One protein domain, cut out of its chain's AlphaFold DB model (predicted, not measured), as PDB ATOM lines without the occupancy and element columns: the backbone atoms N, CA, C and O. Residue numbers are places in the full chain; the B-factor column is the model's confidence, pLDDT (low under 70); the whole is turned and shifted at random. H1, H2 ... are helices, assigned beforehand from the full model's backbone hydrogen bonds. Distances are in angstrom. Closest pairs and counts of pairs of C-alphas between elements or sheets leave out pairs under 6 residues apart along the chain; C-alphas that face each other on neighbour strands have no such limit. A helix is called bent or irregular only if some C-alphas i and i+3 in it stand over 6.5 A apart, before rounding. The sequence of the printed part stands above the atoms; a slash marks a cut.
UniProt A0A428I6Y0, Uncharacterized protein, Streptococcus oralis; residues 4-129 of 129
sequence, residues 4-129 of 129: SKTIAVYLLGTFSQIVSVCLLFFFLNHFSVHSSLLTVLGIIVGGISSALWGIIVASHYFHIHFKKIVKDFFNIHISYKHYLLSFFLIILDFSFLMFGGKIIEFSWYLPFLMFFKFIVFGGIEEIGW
ATOM      1  N   SER A   4      28.013  41.897  17.902       85.69
ATOM      2  CA  SER A   4      28.617  41.460  16.636       85.69
ATOM      3  C   SER A   4      29.977  42.100  16.352       85.69
ATOM      4  O   SER A   4      30.884  41.423  15.886       85.69
ATOM      5  N   LYS A   5      30.155  43.386  16.679       89.19
ATOM      6  CA  LYS A   5      31.449  44.062  16.523       89.19
ATOM      7  C   LYS A   5      32.477  43.518  17.512       89.19
ATOM      8  O   LYS A   5      33.640  43.405  17.165       89.19
ATOM      9  N   THR A   6      32.053  43.173  18.725       89.06
ATOM     10  CA  THR A   6      32.939  42.617  19.755       89.06
ATOM     11  C   THR A   6      33.459  41.239  19.348       89.06
ATOM     12  O   THR A   6      34.654  40.982  19.435       89.06
ATOM     13  N   ILE A   7      32.572  40.393  18.816       90.25
ATOM     14  CA  ILE A   7      32.934  39.084  18.257       90.25
ATOM     15  C   ILE A   7      33.863  39.250  17.046       90.25
ATOM     16  O   ILE A   7      34.838  38.519  16.922       90.25
ATOM     17  N   ALA A   8      33.609  40.234  16.178       92.38
ATOM     18  CA  ALA A   8      34.488  40.505  15.044       92.38
ATOM     19  C   ALA A   8      35.899  40.927  15.485       92.38
ATOM     20  O   ALA A   8      36.871  40.458  14.906       92.38
ATOM     21  N   VAL A   9      36.025  41.765  16.521       92.94
ATOM     22  CA  VAL A   9      37.332  42.156  17.083       92.94
ATOM     23  C   VAL A   9      38.057  40.951  17.681       92.94
ATOM     24  O   VAL A   9      39.245  40.789  17.424       92.94
ATOM     25  N   TYR A  10      37.346  40.091  18.416       94.50
ATOM     26  CA  TYR A  10      37.899  38.836  18.929       94.50
ATOM     27  C   TYR A  10      38.446  37.961  17.793       94.50
ATOM     28  O   TYR A  10      39.634  37.660  17.777       94.50
ATOM     29  N   LEU A  11      37.604  37.625  16.809       94.62
ATOM     30  CA  LEU A  11      37.964  36.735  15.702       94.62
ATOM     31  C   LEU A  11      39.080  37.302  14.822       94.62
ATOM     32  O   LEU A  11      39.982  36.573  14.424       94.62
ATOM     33  N   LEU A  12      39.037  38.599  14.505       95.56
ATOM     34  CA  LEU A  12      40.101  39.241  13.731       95.56
ATOM     35  C   LEU A  12      41.414  39.252  14.512       95.56
ATOM     36  O   LEU A  12      42.468  38.997  13.935       95.56
ATOM     37  N   GLY A  13      41.348  39.512  15.815       94.38
ATOM     38  CA  GLY A  13      42.496  39.471  16.704       94.38
ATOM     39  C   GLY A  13      43.159  38.096  16.739       94.38
ATOM     40  O   GLY A  13      44.336  37.973  16.390       94.38
ATOM     41  N   THR A  14      42.392  37.054  17.067       95.19
ATOM     42  CA  THR A  14      42.895  35.674  17.144       95.19
ATOM     43  C   THR A  14      43.455  35.207  15.807       95.19
ATOM     44  O   THR A  14      44.589  34.729  15.741       95.19
ATOM     45  N   PHE A  15      42.707  35.429  14.724       95.69
ATOM     46  CA  PHE A  15      43.123  35.052  13.379       95.69
ATOM     47  C   PHE A  15      44.395  35.786  12.948       95.69
ATOM     48  O   PHE A  15      45.327  35.155  12.455       95.69
ATOM     49  N   SER A  16      44.477  37.101  13.176       95.75
ATOM     50  CA  SER A  16      45.658  37.887  12.797       95.75
ATOM     51  C   SER A  16      46.917  37.441  13.544       95.75
ATOM     52  O   SER A  16      47.978  37.329  12.926       95.75
ATOM     53  N   GLN A  17      46.807  37.116  14.835       95.50
ATOM     54  CA  GLN A  17      47.928  36.617  15.629       95.50
ATOM     55  C   GLN A  17      48.411  35.253  15.128       95.50
ATOM     56  O   GLN A  17      49.612  35.087  14.906       95.50
ATOM     57  N   ILE A  18      47.501  34.298  14.906       94.69
ATOM     58  CA  ILE A  18      47.863  32.965  14.396       94.69
ATOM     59  C   ILE A  18      48.520  33.090  13.021       94.69
ATOM     60  O   ILE A  18      49.613  32.564  12.815       94.69
ATOM     61  N   VAL A  19      47.907  33.839  12.098       96.50
ATOM     62  CA  VAL A  19      48.444  34.041  10.744       96.50
ATOM     63  C   VAL A  19      49.816  34.706  10.788       96.50
ATOM     64  O   VAL A  19      50.719  34.273  10.076       96.50
ATOM     65  N   SER A  20      50.012  35.709  11.647       95.94
ATOM     66  CA  SER A  20      51.309  36.372  11.799       95.94
ATOM     67  C   SER A  20      52.392  35.409  12.285       95.94
ATOM     68  O   SER A  20      53.504  35.435  11.758       95.94
ATOM     69  N   VAL A  21      52.088  34.553  13.267       95.62
ATOM     70  CA  VAL A  21      53.032  33.531  13.744       95.62
ATOM     71  C   VAL A  21      53.332  32.540  12.619       95.62
ATOM     72  O   VAL A  21      54.498  32.295  12.318       95.62
ATOM     73  N   CYS A  22      52.311  32.024  11.934       94.19
ATOM     74  CA  CYS A  22      52.497  31.093  10.822       94.19
ATOM     75  C   CYS A  22      53.351  31.687   9.690       94.19
ATOM     76  O   CYS A  22      54.261  31.017   9.208       94.19
ATOM     77  N   LEU A  23      53.106  32.941   9.298       96.06
ATOM     78  CA  LEU A  23      53.891  33.633   8.270       96.06
ATOM     79  C   LEU A  23      55.345  33.826   8.701       96.06
ATOM     80  O   LEU A  23      56.255  33.579   7.911       96.06
ATOM     81  N   LEU A  24      55.582  34.217   9.954       94.44
ATOM     82  CA  LEU A  24      56.932  34.378  10.485       94.44
ATOM     83  C   LEU A  24      57.710  33.056  10.401       94.44
ATOM     84  O   LEU A  24      58.829  33.035   9.888       94.44
ATOM     85  N   PHE A  25      57.106  31.943  10.823       93.69
ATOM     86  CA  PHE A  25      57.743  30.624  10.732       93.69
ATOM     87  C   PHE A  25      57.895  30.126   9.297       93.69
ATOM     88  O   PHE A  25      58.888  29.470   8.988       93.69
ATOM     89  N   PHE A  26      56.971  30.474   8.404       93.19
ATOM     90  CA  PHE A  26      57.116  30.204   6.977       93.19
ATOM     91  C   PHE A  26      58.371  30.879   6.402       93.19
ATOM     92  O   PHE A  26      59.179  30.213   5.753       93.19
ATOM     93  N   PHE A  27      58.594  32.164   6.700       93.56
ATOM     94  CA  PHE A  27      59.796  32.876   6.254       93.56
ATOM     95  C   PHE A  27      61.073  32.345   6.911       93.56
ATOM     96  O   PHE A  27      62.059  32.119   6.214       93.56
ATOM     97  N   LEU A  28      61.070  32.092   8.224       92.56
ATOM     98  CA  LEU A  28      62.230  31.502   8.906       92.56
ATOM     99  C   LEU A  28      62.635  30.162   8.287       92.56
ATOM    100  O   LEU A  28      63.821  29.914   8.071       92.56
ATOM    101  N   ASN A  29      61.646  29.329   7.952       90.38
ATOM    102  CA  ASN A  29      61.891  28.059   7.288       90.38
ATOM    103  C   ASN A  29      62.456  28.249   5.876       90.38
ATOM    104  O   ASN A  29      63.375  27.525   5.497       90.38
ATOM    105  N   HIS A  30      61.970  29.244   5.127       92.75
ATOM    106  CA  HIS A  30      62.501  29.585   3.806       92.75
ATOM    107  C   HIS A  30      63.988  29.982   3.847       92.75
ATOM    108  O   HIS A  30      64.747  29.584   2.969       92.75
ATOM    109  N   PHE A  31      64.425  30.692   4.892       93.31
ATOM    110  CA  PHE A  31      65.834  31.066   5.099       93.31
ATOM    111  C   PHE A  31      66.665  30.002   5.839       93.31
ATOM    112  O   PHE A  31      67.784  30.287   6.260       93.31
ATOM    113  N   SER A  32      66.129  28.791   6.032       90.00
ATOM    114  CA  SER A  32      66.789  27.695   6.762       90.00
ATOM    115  C   SER A  32      67.192  28.044   8.206       90.00
ATOM    116  O   SER A  32      68.099  27.436   8.775       90.00
ATOM    117  N   VAL A  33      66.504  29.002   8.836       87.88
ATOM    118  CA  VAL A  33      66.696  29.335  10.252       87.88
ATOM    119  C   VAL A  33      65.854  28.374  11.073       87.88
ATOM    120  O   VAL A  33      64.630  28.494  11.138       87.88
ATOM    121  N   HIS A  34      66.496  27.376  11.673       85.44
ATOM    122  CA  HIS A  34      65.815  26.357  12.466       85.44
ATOM    123  C   HIS A  34      66.350  26.377  13.894       85.44
ATOM    124  O   HIS A  34      67.538  26.186  14.138       85.44
ATOM    125  N   SER A  35      65.458  26.611  14.852       89.25
ATOM    126  CA  SER A  35      65.771  26.526  16.275       89.25
ATOM    127  C   SER A  35      64.603  25.880  16.999       89.25
ATOM    128  O   SER A  35      63.469  26.347  16.901       89.25
ATOM    129  N   SER A  36      64.880  24.802  17.733       88.81
ATOM    130  CA  SER A  36      63.874  24.070  18.510       88.81
ATOM    131  C   SER A  36      63.181  24.973  19.530       88.81
ATOM    132  O   SER A  36      61.959  24.933  19.665       88.81
ATOM    133  N   LEU A  37      63.947  25.844  20.191       89.88
ATOM    134  CA  LEU A  37      63.430  26.818  21.146       89.88
ATOM    135  C   LEU A  37      62.498  27.823  20.466       89.88
ATOM    136  O   LEU A  37      61.423  28.114  20.988       89.88
ATOM    137  N   LEU A  38      62.879  28.316  19.284       89.19
ATOM    138  CA  LEU A  38      62.063  29.265  18.532       89.19
ATOM    139  C   LEU A  38      60.726  28.632  18.142       89.19
ATOM    140  O   LEU A  38      59.684  29.216  18.416       89.19
ATOM    141  N   THR A  39      60.740  27.410  17.610       89.38
ATOM    142  CA  THR A  39      59.520  26.667  17.254       89.38
ATOM    143  C   THR A  39      58.589  26.471  18.447       89.38
ATOM    144  O   THR A  39      57.387  26.707  18.326       89.38
ATOM    145  N   VAL A  40      59.123  26.105  19.616       91.00
ATOM    146  CA  VAL A  40      58.318  25.967  20.841       91.00
ATOM    147  C   VAL A  40      57.690  27.304  21.240       91.00
ATOM    148  O   VAL A  40      56.494  27.347  21.526       91.00
ATOM    149  N   LEU A  41      58.447  28.405  21.199       91.31
ATOM    150  CA  LEU A  41      57.907  29.741  21.471       91.31
ATOM    151  C   LEU A  41      56.817  30.134  20.468       91.31
ATOM    152  O   LEU A  41      55.788  30.667  20.871       91.31
ATOM    153  N   GLY A  42      57.004  29.825  19.184       91.88
ATOM    154  CA  GLY A  42      56.002  30.054  18.144       91.88
ATOM    155  C   GLY A  42      54.689  29.335  18.430       91.88
ATOM    156  O   GLY A  42      53.627  29.952  18.392       91.88
ATOM    157  N   ILE A  43      54.763  28.053  18.795       90.62
ATOM    158  CA  ILE A  43      53.587  27.253  19.163       90.62
ATOM    159  C   ILE A  43      52.882  27.850  20.385       90.62
ATOM    160  O   ILE A  43      51.659  27.945  20.385       90.62
ATOM    161  N   ILE A  44      53.625  28.293  21.403       90.69
ATOM    162  CA  ILE A  44      53.047  28.916  22.603       90.69
ATOM    163  C   ILE A  44      52.351  30.238  22.246       90.69
ATOM    164  O   ILE A  44      51.197  30.449  22.615       90.69
ATOM    165  N   VAL A  45      53.014  31.122  21.495       92.81
ATOM    166  CA  VAL A  45      52.457  32.434  21.117       92.81
ATOM    167  C   VAL A  45      51.235  32.280  20.211       92.81
ATOM    168  O   VAL A  45      50.255  33.006  20.381       92.81
ATOM    169  N   GLY A  46      51.264  31.336  19.268       91.94
ATOM    170  CA  GLY A  46      50.111  31.018  18.425       91.94
ATOM    171  C   GLY A  46      48.973  30.366  19.215       91.94
ATOM    172  O   GLY A  46      47.822  30.771  19.080       91.94
ATOM    173  N   GLY A  47      49.293  29.404  20.085       89.75
ATOM    174  CA  GLY A  47      48.317  28.629  20.855       89.75
ATOM    175  C   GLY A  47      47.576  29.429  21.927       89.75
ATOM    176  O   GLY A  47      46.413  29.157  22.188       89.75
ATOM    177  N   ILE A  48      48.199  30.457  22.514       92.88
ATOM    178  CA  ILE A  48      47.547  31.319  23.521       92.88
ATOM    179  C   ILE A  48      46.671  32.410  22.860       92.88
ATOM    180  O   ILE A  48      45.989  33.166  23.547       92.88
ATOM    181  N   SER A  49      46.651  32.519  21.528       93.62
ATOM    182  CA  SER A  49      45.953  33.603  20.816       93.62
ATOM    183  C   SER A  49      44.469  33.746  21.182       93.62
ATOM    184  O   SER A  49      44.037  34.865  21.466       93.62
ATOM    185  N   SER A  50      43.702  32.651  21.244       93.00
ATOM    186  CA  SER A  50      42.287  32.675  21.647       93.00
ATOM    187  C   SER A  50      42.115  33.212  23.066       93.00
ATOM    188  O   SER A  50      41.385  34.178  23.276       93.00
ATOM    189  N   ALA A  51      42.862  32.671  24.027       93.00
ATOM    190  CA  ALA A  51      42.824  33.099  25.421       93.00
ATOM    191  C   ALA A  51      43.189  34.583  25.574       93.00
ATOM    192  O   ALA A  51      42.496  35.333  26.261       93.00
ATOM    193  N   LEU A  52      44.257  35.027  24.903       94.12
ATOM    194  CA  LEU A  52      44.729  36.413  24.938       94.12
ATOM    195  C   LEU A  52      43.653  37.381  24.451       94.12
ATOM    196  O   LEU A  52      43.279  38.306  25.175       94.12
ATOM    197  N   TRP A  53      43.130  37.165  23.246       94.56
ATOM    198  CA  TRP A  53      42.106  38.041  22.679       94.56
ATOM    199  C   TRP A  53      40.771  37.922  23.406       94.56
ATOM    200  O   TRP A  53      40.085  38.935  23.553       94.56
ATOM    201  N   GLY A  54      40.429  36.742  23.923       92.75
ATOM    202  CA  GLY A  54      39.259  36.526  24.770       92.75
ATOM    203  C   GLY A  54      39.331  37.368  26.043       92.75
ATOM    204  O   GLY A  54      38.394  38.107  26.348       92.75
ATOM    205  N   ILE A  55      40.480  37.371  26.727       92.19
ATOM    206  CA  ILE A  55      40.720  38.196  27.921       92.19
ATOM    207  C   ILE A  55      40.706  39.691  27.582       92.19
ATOM    208  O   ILE A  55      40.082  40.468  28.308       92.19
ATOM    209  N   ILE A  56      41.358  40.111  26.491       92.00
ATOM    210  CA  ILE A  56      41.362  41.516  26.050       92.00
ATOM    211  C   ILE A  56      39.928  41.984  25.807       92.00
ATOM    212  O   ILE A  56      39.517  43.037  26.298       92.00
ATOM    213  N   VAL A  57      39.141  41.181  25.095       92.12
ATOM    214  CA  VAL A  57      37.757  41.505  24.767       92.12
ATOM    215  C   VAL A  57      36.868  41.499  26.015       92.12
ATOM    216  O   VAL A  57      36.090  42.435  26.217       92.12
ATOM    217  N   ALA A  58      37.018  40.506  26.892       90.31
ATOM    218  CA  ALA A  58      36.306  40.414  28.166       90.31
ATOM    219  C   ALA A  58      36.603  41.608  29.087       90.31
ATOM    220  O   ALA A  58      35.688  42.200  29.669       90.31
ATOM    221  N   SER A  59      37.869  42.005  29.188       89.38
ATOM    222  CA  SER A  59      38.292  43.115  30.038       89.38
ATOM    223  C   SER A  59      37.887  44.470  29.461       89.38
ATOM    224  O   SER A  59      37.351  45.310  30.184       89.38
ATOM    225  N   HIS A  60      38.087  44.679  28.159       87.31
ATOM    226  CA  HIS A  60      37.871  45.977  27.529       87.31
ATOM    227  C   HIS A  60      36.394  46.271  27.238       87.31
ATOM    228  O   HIS A  60      35.958  47.407  27.398       87.31
ATOM    229  N   TYR A  61      35.611  45.266  26.829       85.38
ATOM    230  CA  TYR A  61      34.213  45.479  26.429       85.38
ATOM    231  C   TYR A  61      33.190  45.093  27.492       85.38
ATOM    232  O   TYR A  61      32.097  45.660  27.497       85.38
ATOM    233  N   PHE A  62      33.516  44.140  28.366       85.19
ATOM    234  CA  PHE A  62      32.604  43.661  29.408       85.19
ATOM    235  C   PHE A  62      33.062  44.032  30.824       85.19
ATOM    236  O   PHE A  62      32.360  43.719  31.783       85.19
ATOM    237  N   HIS A  63      34.214  44.704  30.968       87.06
ATOM    238  CA  HIS A  63      34.808  45.087  32.256       87.06
ATOM    239  C   HIS A  63      34.972  43.910  33.231       87.06
ATOM    240  O   HIS A  63      34.938  44.073  34.452       87.06
ATOM    241  N   ILE A  64      35.169  42.702  32.698       88.81
ATOM    242  CA  ILE A  64      35.417  41.510  33.502       88.81
ATOM    243  C   ILE A  64      36.899  41.493  33.876       88.81
ATOM    244  O   ILE A  64      37.780  41.489  33.018       88.81
ATOM    245  N   HIS A  65      37.191  41.472  35.175       88.69
ATOM    246  CA  HIS A  65      38.564  41.347  35.651       88.69
ATOM    247  C   HIS A  65      39.124  39.950  35.372       88.69
ATOM    248  O   HIS A  65      38.452  38.948  35.613       88.69
ATOM    249  N   PHE A  66      40.403  39.883  34.997       86.38
ATOM    250  CA  PHE A  66      41.135  38.629  34.785       86.38
ATOM    251  C   PHE A  66      40.986  37.637  35.951       86.38
ATOM    252  O   PHE A  66      40.754  36.452  35.736       86.38
ATOM    253  N   LYS A  67      41.004  38.125  37.201       89.06
ATOM    254  CA  LYS A  67      40.808  37.286  38.395       89.06
ATOM    255  C   LYS A  67      39.472  36.532  38.381       89.06
ATOM    256  O   LYS A  67      39.408  35.415  38.883       89.06
ATOM    257  N   LYS A  68      38.416  37.138  37.831       89.38
ATOM    258  CA  LYS A  68      37.104  36.497  37.703       89.38
ATOM    259  C   LYS A  68      37.134  35.405  36.635       89.38
ATOM    260  O   LYS A  68      36.678  34.313  36.922       89.38
ATOM    261  N   ILE A  69      37.765  35.664  35.487       87.44
ATOM    262  CA  ILE A  69      37.943  34.680  34.404       87.44
ATOM    263  C   ILE A  69      38.689  33.442  34.919       87.44
ATOM    264  O   ILE A  69      38.214  32.322  34.768       87.44
ATOM    265  N   VAL A  70      39.815  33.641  35.613       87.62
ATOM    266  CA  VAL A  70      40.592  32.534  36.197       87.62
ATOM    267  C   VAL A  70      39.782  31.787  37.253       87.62
ATOM    268  O   VAL A  70      39.799  30.561  37.292       87.62
ATOM    269  N   LYS A  71      39.054  32.510  38.113       89.69
ATOM    270  CA  LYS A  71      38.205  31.876  39.123       89.69
ATOM    271  C   LYS A  71      37.129  31.014  38.469       89.69
ATOM    272  O   LYS A  71      36.953  29.887  38.909       89.69
ATOM    273  N   ASP A  72      36.449  31.526  37.447       86.88
ATOM    274  CA  ASP A  72      35.377  30.822  36.745       86.88
ATOM    275  C   ASP A  72      35.915  29.588  35.997       86.88
ATOM    276  O   ASP A  72      35.284  28.538  36.046       86.88
ATOM    277  N   PHE A  73      37.126  29.661  35.430       85.88
ATOM    278  CA  PHE A  73      37.802  28.524  34.789       85.88
ATOM    279  C   PHE A  73      38.052  27.346  35.747       85.88
ATOM    280  O   PHE A  73      37.814  26.191  35.402       85.88
ATOM    281  N   PHE A  74      38.493  27.621  36.979       85.50
ATOM    282  CA  PHE A  74      38.698  26.579  37.995       85.50
ATOM    283  C   PHE A  74      37.413  26.184  38.738       85.50
ATOM    284  O   PHE A  74      37.413  25.231  39.519       85.50
ATOM    285  N   ASN A  75      36.311  26.900  38.515       85.38
ATOM    286  CA  ASN A  75      35.047  26.684  39.203       85.38
ATOM    287  C   ASN A  75      34.199  25.640  38.466       85.38
ATOM    288  O   ASN A  75      33.177  25.945  37.850       85.38
ATOM    289  N   ILE A  76      34.645  24.388  38.526       78.31
ATOM    290  CA  ILE A  76      33.998  23.259  37.862       78.31
ATOM    291  C   ILE A  76      32.733  22.844  38.631       78.31
ATOM    292  O   ILE A  76      32.814  22.248  39.701       78.31
ATOM    293  N   HIS A  77      31.558  23.120  38.057       77.00
ATOM    294  CA  HIS A  77      30.243  22.713  38.601       77.00
ATOM    295  C   HIS A  77      29.607  21.524  37.871       77.00
ATOM    296  O   HIS A  77      28.495  21.103  38.189       77.00
ATOM    297  N   ILE A  78      30.284  20.988  36.857       81.38
ATOM    298  CA  ILE A  78      29.731  19.955  35.986       81.38
ATOM    299  C   ILE A  78      29.740  18.605  36.716       81.38
ATOM    300  O   ILE A  78      30.712  18.234  37.372       81.38
ATOM    301  N   SER A  79      28.648  17.843  36.593       88.44
ATOM    302  CA  SER A  79      28.551  16.503  37.180       88.44
ATOM    303  C   SER A  79      29.645  15.571  36.646       88.44
ATOM    304  O   SER A  79      29.912  15.541  35.443       88.44
ATOM    305  N   TYR A  80      30.192  14.721  37.522       87.50
ATOM    306  CA  TYR A  80      31.193  13.697  37.185       87.50
ATOM    307  C   TYR A  80      30.794  12.810  35.988       87.50
ATOM    308  O   TYR A  80      31.656  12.302  35.275       87.50
ATOM    309  N   LYS A  81      29.487  12.651  35.728       92.12
ATOM    310  CA  LYS A  81      28.957  11.875  34.599       92.12
ATOM    311  C   LYS A  81      29.429  12.400  33.241       92.12
ATOM    312  O   LYS A  81      29.708  11.599  32.356       92.12
ATOM    313  N   HIS A  82      29.549  13.719  33.078       89.19
ATOM    314  CA  HIS A  82      30.013  14.308  31.817       89.19
ATOM    315  C   HIS A  82      31.502  14.049  31.585       89.19
ATOM    316  O   HIS A  82      31.902  13.736  30.467       89.19
ATOM    317  N   TYR A  83      32.308  14.085  32.647       85.00
ATOM    318  CA  TYR A  83      33.723  13.717  32.575       85.00
ATOM    319  C   TYR A  83      33.906  12.244  32.208       85.00
ATOM    320  O   TYR A  83      34.735  11.915  31.363       85.00
ATOM    321  N   LEU A  84      33.085  11.362  32.782       89.06
ATOM    322  CA  LEU A  84      33.106   9.935  32.463       89.06
ATOM    323  C   LEU A  84      32.670   9.662  31.015       89.06
ATOM    324  O   LEU A  84      33.281   8.833  30.346       89.06
ATOM    325  N   LEU A  85      31.677  10.399  30.506       92.00
ATOM    326  CA  LEU A  85      31.292  10.346  29.094       92.00
ATOM    327  C   LEU A  85      32.433  10.810  28.177       92.00
ATOM    328  O   LEU A  85      32.746  10.123  27.209       92.00
ATOM    329  N   SER A  86      33.084  11.937  28.492       86.56
ATOM    330  CA  SER A  86      34.238  12.429  27.727       86.56
ATOM    331  C   SER A  86      35.376  11.411  27.710       86.56
ATOM    332  O   SER A  86      35.966  11.174  26.660       86.56
ATOM    333  N   PHE A  87      35.659  10.770  28.845       85.69
ATOM    334  CA  PHE A  87      36.672   9.721  28.934       85.69
ATOM    335  C   PHE A  87      36.310   8.494  28.086       85.69
ATOM    336  O   PHE A  87      37.160   7.953  27.382       85.69
ATOM    337  N   PHE A  88      35.039   8.085  28.099       89.50
ATOM    338  CA  PHE A  88      34.554   6.988  27.264       89.50
ATOM    339  C   PHE A  88      34.678   7.298  25.765       89.50
ATOM    340  O   PHE A  88      35.122   6.442  25.004       89.50
ATOM    341  N   LEU A  89      34.348   8.524  25.347       89.50
ATOM    342  CA  LEU A  89      34.507   8.963  23.957       89.50
ATOM    343  C   LEU A  89      35.973   8.937  23.513       89.50
ATOM    344  O   LEU A  89      36.256   8.476  22.415       89.50
ATOM    345  N   ILE A  90      36.907   9.336  24.381       84.31
ATOM    346  CA  ILE A  90      38.345   9.239  24.087       84.31
ATOM    347  C   ILE A  90      38.747   7.773  23.855       84.31
ATOM    348  O   ILE A  90      39.424   7.468  22.878       84.31
ATOM    349  N   ILE A  91      38.310   6.843  24.712       84.06
ATOM    350  CA  ILE A  91      38.587   5.408  24.513       84.06
ATOM    351  C   ILE A  91      38.003   4.917  23.184       84.06
ATOM    352  O   ILE A  91      38.661   4.155  22.475       84.06
ATOM    353  N   LEU A  92      36.788   5.350  22.843       88.31
ATOM    354  CA  LEU A  92      36.134   4.999  21.587       88.31
ATOM    355  C   LEU A  92      36.932   5.509  20.375       88.31
ATOM    356  O   LEU A  92      37.204   4.719  19.470       88.31
ATOM    357  N   ASP A  93      37.373   6.769  20.390       84.25
ATOM    358  CA  ASP A  93      38.168   7.384  19.317       84.25
ATOM    359  C   ASP A  93      39.488   6.646  19.083       84.25
ATOM    360  O   ASP A  93      39.911   6.467  17.944       84.25
ATOM    361  N   PHE A  94      40.127   6.163  20.150       79.56
ATOM    362  CA  PHE A  94      41.375   5.404  20.054       79.56
ATOM    363  C   PHE A  94      41.171   3.886  19.935       79.56
ATOM    364  O   PHE A  94      42.148   3.148  19.792       79.56
ATOM    365  N   SER A  95      39.929   3.391  19.938       82.12
ATOM    366  CA  SER A  95      39.642   1.950  19.915       82.12
ATOM    367  C   SER A  95      40.143   1.257  18.644       82.12
ATOM    368  O   SER A  95      40.550   0.099  18.707       82.12
ATOM    369  N   PHE A  96      40.223   1.962  17.507       79.88
ATOM    370  CA  PHE A  96      40.754   1.406  16.254       79.88
ATOM    371  C   PHE A  96      42.218   0.942  16.375       79.88
ATOM    372  O   PHE A  96      42.629   0.017  15.673       79.88
ATOM    373  N   LEU A  97      43.000   1.531  17.294       75.12
ATOM    374  CA  LEU A  97      44.367   1.081  17.583       75.12
ATOM    375  C   LEU A  97      44.385  -0.346  18.147       75.12
ATOM    376  O   LEU A  97      45.353  -1.067  17.933       75.12
ATOM    377  N   MET A  98      43.311  -0.766  18.821       69.88
ATOM    378  CA  MET A  98      43.157  -2.117  19.369       69.88
ATOM    379  C   MET A  98      42.613  -3.120  18.337       69.88
ATOM    380  O   MET A  98      42.813  -4.322  18.496       69.88
ATOM    381  N   PHE A  99      41.972  -2.651  17.258       76.38
ATOM    382  CA  PHE A  99      41.337  -3.484  16.223       76.38
ATOM    383  C   PHE A  99      42.077  -3.420  14.877       76.38
ATOM    384  O   PHE A  99      41.505  -3.073  13.847       76.38
ATOM    385  N   GLY A 100      43.366  -3.771  14.877       68.38
ATOM    386  CA  GLY A 100      44.166  -3.895  13.649       68.38
ATOM    387  C   GLY A 100      45.024  -2.675  13.301       68.38
ATOM    388  O   GLY A 100      45.749  -2.706  12.303       68.38
ATOM    389  N   GLY A 101      45.002  -1.626  14.127       71.12
ATOM    390  CA  GLY A 101      45.993  -0.554  14.067       71.12
ATOM    391  C   GLY A 101      47.396  -1.057  14.433       71.12
ATOM    392  O   GLY A 101      47.574  -1.845  15.357       71.12
ATOM    393  N   LYS A 102      48.424  -0.598  13.710       74.69
ATOM    394  CA  LYS A 102      49.827  -0.844  14.076       74.69
ATOM    395  C   LYS A 102      50.299   0.261  15.013       74.69
ATOM    396  O   LYS A 102      50.412   1.410  14.593       74.69
ATOM    397  N   ILE A 103      50.617  -0.087  16.257       68.94
ATOM    398  CA  ILE A 103      51.299   0.829  17.174       68.94
ATOM    399  C   ILE A 103      52.802   0.695  16.918       68.94
ATOM    400  O   ILE A 103      53.405  -0.318  17.259       68.94
ATOM    401  N   ILE A 104      53.378   1.689  16.241       67.56
ATOM    402  CA  ILE A 104      54.778   1.666  15.779       67.56
ATOM    403  C   ILE A 104      55.740   1.906  16.954       67.56
ATOM    404  O   ILE A 104      56.762   1.238  17.049       67.56
ATOM    405  N   GLU A 105      55.377   2.792  17.886       66.50
ATOM    406  CA  GLU A 105      56.129   3.072  19.113       66.50
ATOM    407  C   GLU A 105      55.152   3.357  20.263       66.50
ATOM    408  O   GLU A 105      54.410   4.341  20.236       66.50
ATOM    409  N   PHE A 106      55.133   2.493  21.284       69.44
ATOM    410  CA  PHE A 106      54.349   2.710  22.501       69.44
ATOM    411  C   PHE A 106      55.277   2.943  23.688       69.44
ATOM    412  O   PHE A 106      55.916   2.020  24.186       69.44
ATOM    413  N   SER A 107      55.321   4.179  24.173       78.94
ATOM    414  CA  SER A 107      55.874   4.483  25.490       78.94
ATOM    415  C   SER A 107      54.734   4.576  26.497       78.94
ATOM    416  O   SER A 107      53.799   5.348  26.300       78.94
ATOM    417  N   TRP A 108      54.820   3.822  27.594       77.56
ATOM    418  CA  TRP A 108      53.754   3.727  28.604       77.56
ATOM    419  C   TRP A 108      53.367   5.080  29.227       77.56
ATOM    420  O   TRP A 108      52.228   5.266  29.646       77.56
ATOM    421  N   TYR A 109      54.295   6.041  29.260       80.12
ATOM    422  CA  TYR A 109      54.082   7.387  29.799       80.12
ATOM    423  C   TYR A 109      53.501   8.379  28.774       80.12
ATOM    424  O   TYR A 109      52.983   9.427  29.158       80.12
ATOM    425  N   LEU A 110      53.569   8.073  27.474       79.06
ATOM    426  CA  LEU A 110      53.184   8.976  26.382       79.06
ATOM    427  C   LEU A 110      51.686   9.346  26.417       79.06
ATOM    428  O   LEU A 110      51.386  10.533  26.280       79.06
ATOM    429  N   PRO A 111      50.747   8.414  26.694       76.06
ATOM    430  CA  PRO A 111      49.331   8.750  26.856       76.06
ATOM    431  C   PRO A 111      49.076   9.763  27.976       76.06
ATOM    432  O   PRO A 111      48.315  10.708  27.791       76.06
ATOM    433  N   PHE A 112      49.761   9.621  29.116       79.19
ATOM    434  CA  PHE A 112      49.638  10.559  30.233       79.19
ATOM    435  C   PHE A 112      50.197  11.936  29.865       79.19
ATOM    436  O   PHE A 112      49.563  12.955  30.123       79.19
ATOM    437  N   LEU A 113      51.354  11.973  29.206       83.88
ATOM    438  CA  LEU A 113      52.003  13.214  28.779       83.88
ATOM    439  C   LEU A 113      51.151  13.972  27.746       83.88
ATOM    440  O   LEU A 113      50.969  15.185  27.855       83.88
ATOM    441  N   MET A 114      50.566  13.249  26.788       80.50
ATOM    442  CA  MET A 114      49.590  13.779  25.832       80.50
ATOM    443  C   MET A 114      48.340  14.300  26.544       80.50
ATOM    444  O   MET A 114      47.914  15.414  26.263       80.50
ATOM    445  N   PHE A 115      47.788  13.548  27.500       80.38
ATOM    446  CA  PHE A 115      46.622  13.966  28.281       80.38
ATOM    447  C   PHE A 115      46.865  15.290  29.014       80.38
ATOM    448  O   PHE A 115      46.079  16.226  28.868       80.38
ATOM    449  N   PHE A 116      47.994  15.423  29.719       82.12
ATOM    450  CA  PHE A 116      48.372  16.687  30.358       82.12
ATOM    451  C   PHE A 116      48.545  17.814  29.341       82.12
ATOM    452  O   PHE A 116      48.029  18.910  29.546       82.12
ATOM    453  N   LYS A 117      49.230  17.548  28.226       84.50
ATOM    454  CA  LYS A 117      49.415  18.528  27.152       84.50
ATOM    455  C   LYS A 117      48.070  19.020  26.606       84.50
ATOM    456  O   LYS A 117      47.903  20.223  26.435       84.50
ATOM    457  N   PHE A 118      47.118  18.125  26.353       81.19
ATOM    458  CA  PHE A 118      45.797  18.489  25.839       81.19
ATOM    459  C   PHE A 118      44.962  19.258  26.861       81.19
ATOM    460  O   PHE A 118      44.304  20.217  26.476       81.19
ATOM    461  N   ILE A 119      45.038  18.919  28.151       82.06
ATOM    462  CA  ILE A 119      44.387  19.716  29.203       82.06
ATOM    463  C   ILE A 119      44.982  21.119  29.268       82.06
ATOM    464  O   ILE A 119      44.240  22.088  29.381       82.06
ATOM    465  N   VAL A 120      46.309  21.244  29.198       84.50
ATOM    466  CA  VAL A 120      46.974  22.549  29.286       84.50
ATOM    467  C   VAL A 120      46.646  23.400  28.064       84.50
ATOM    468  O   VAL A 120      46.122  24.494  28.225       84.50
ATOM    469  N   PHE A 121      46.914  22.919  26.849       84.44
ATOM    470  CA  PHE A 121      46.678  23.720  25.646       84.44
ATOM    471  C   PHE A 121      45.192  23.878  25.330       84.44
ATOM    472  O   PHE A 121      44.758  24.998  25.089       84.44
ATOM    473  N   GLY A 122      44.411  22.798  25.395       85.00
ATOM    474  CA  GLY A 122      42.969  22.851  25.157       85.00
ATOM    475  C   GLY A 122      42.240  23.653  26.233       85.00
ATOM    476  O   GLY A 122      41.391  24.473  25.916       85.00
ATOM    477  N   GLY A 123      42.626  23.500  27.502       86.81
ATOM    478  CA  GLY A 123      42.069  24.303  28.589       86.81
ATOM    479  C   GLY A 123      42.410  25.786  28.457       86.81
ATOM    480  O   GLY A 123      41.536  26.622  28.649       86.81
ATOM    481  N   ILE A 124      43.651  26.131  28.092       87.75
ATOM    482  CA  ILE A 124      44.011  27.527  27.803       87.75
ATOM    483  C   ILE A 124      43.178  28.056  26.635       87.75
ATOM    484  O   ILE A 124      42.659  29.164  26.730       87.75
ATOM    485  N   GLU A 125      43.027  27.283  25.560       88.69
ATOM    486  CA  GLU A 125      42.255  27.699  24.390       88.69
ATOM    487  C   GLU A 125      40.787  27.991  24.740       88.69
ATOM    488  O   GLU A 125      40.250  29.008  24.295       88.69
ATOM    489  N   GLU A 126      40.187  27.166  25.604       87.88
ATOM    490  CA  GLU A 126      38.803  27.289  26.079       87.88
ATOM    491  C   GLU A 126      38.556  28.562  26.904       87.88
ATOM    492  O   GLU A 126      37.429  29.027  26.996       87.88
ATOM    493  N   ILE A 127      39.593  29.198  27.467       88.38
ATOM    494  CA  ILE A 127      39.440  30.508  28.136       88.38
ATOM    495  C   ILE A 127      38.980  31.587  27.138       88.38
ATOM    496  O   ILE A 127      38.372  32.584  27.537       88.38
ATOM    497  N   GLY A 128      39.309  31.424  25.854       85.25
ATOM    498  CA  GLY A 128      38.900  32.341  24.793       85.25
ATOM    499  C   GLY A 128      37.515  32.069  24.199       85.25
ATOM    500  O   GLY A 128      36.942  32.991  23.611       85.25
ATOM    501  N   TRP A 129      37.005  30.840  24.321       83.50
ATOM    502  CA  TRP A 129      35.742  30.376  23.728       83.50
ATOM    503  C   TRP A 129      34.537  30.617  24.648       83.50
ATOM    504  O   TRP A 129      33.466  30.978  24.099       83.50
TER     505      TRP A 129
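Overview. This is residues 4 to 129 of the 129 residues of an uncharacterized protein of Streptococcus oralis (UniProt A0A428I6Y0). A long helix, H1, has H2 and H3 folded back along it one after the other, and from this body H4, H5 and H6 make a wide, open loop that returns to the beginning of H3. The middle of that loop is empty, H5 touches no helix, and residues 74 to 120 stick out from the rest. The printed part has 126 residues, with six named helices in the order H1 to H6 and no named strand: the class is all helix. The whole is loose, with a radius of gyration of the C-alphas of 18.7 A, and flat, spanning 50 by 50 by 24 A.

Arrangement. Begin with H1, residues 4 to 30, the longest helix, which touches H2, residues 36 to 47. They form a helical hairpin, opposite ways at a shallow tilt of 15 degrees; H1 touches H2 with residues 17 to 25 alone, and the closest C-alphas, of Ile 18 and Gly 46, are 5.0 A apart. H3, residues 49 to 62, meets H2 only through their link. Residues 6 to 18 of H1 touch H3, opposite ways at a shallow tilt of 27 degrees, with the C-alphas of Thr 14 and Ser 49 closest at 5.2 A. H4, residues 66 to 74, only just touches H3, with 3 pairs of C-alphas within 8 A, through residues 55 to 59 of H3 alone; the closest C-alphas are those of Ile 55 and Phe 66, at 6.9 A, and the tilt is steep at 58 degrees. H5, residues 80 to 97, is apart from H4 and from H6, residues 110 to 126. H6 and H3 touch only at their ends, where the C-alphas of Ala 51 and Glu 125 are closest at 5.5 A. H6 and H2 are close but not clearly touching, with the C-alphas of Gly 47 and Phe 121 closest at 7.1 A. In H1, H2, H3, H4 and H6 every O i to N i+4 pair is within hydrogen-bond range; in H5 it is 12 of 14.

Along the chain. Find C-alpha 4 at (28.617, 41.460, 16.636); from there H1 runs 38.1 A to C-alpha 30 at (62.501, 29.585, 3.806). H2 measures 16.4 A, H3 18.8 A and H4 12.7 A. H5 measures 26.8 A and is irregular: C-alphas 93 and 96 are 7.2 A apart. H6 runs 23.3 A to C-alpha 126 at (38.803, 27.289, 26.079).

Size, cuts and confidence. The two C-alphas farthest apart, of His 63 and Gly 100, are 53.2 A from each other. The printed part has no cut. The link from H5 to H6, residues 98 to 109, is long; the other links are tight. Look there for pLDDT under 70: residue 98, residue 100 and residues 103 to 106, against a mean of 87.1 over the printed part of this model.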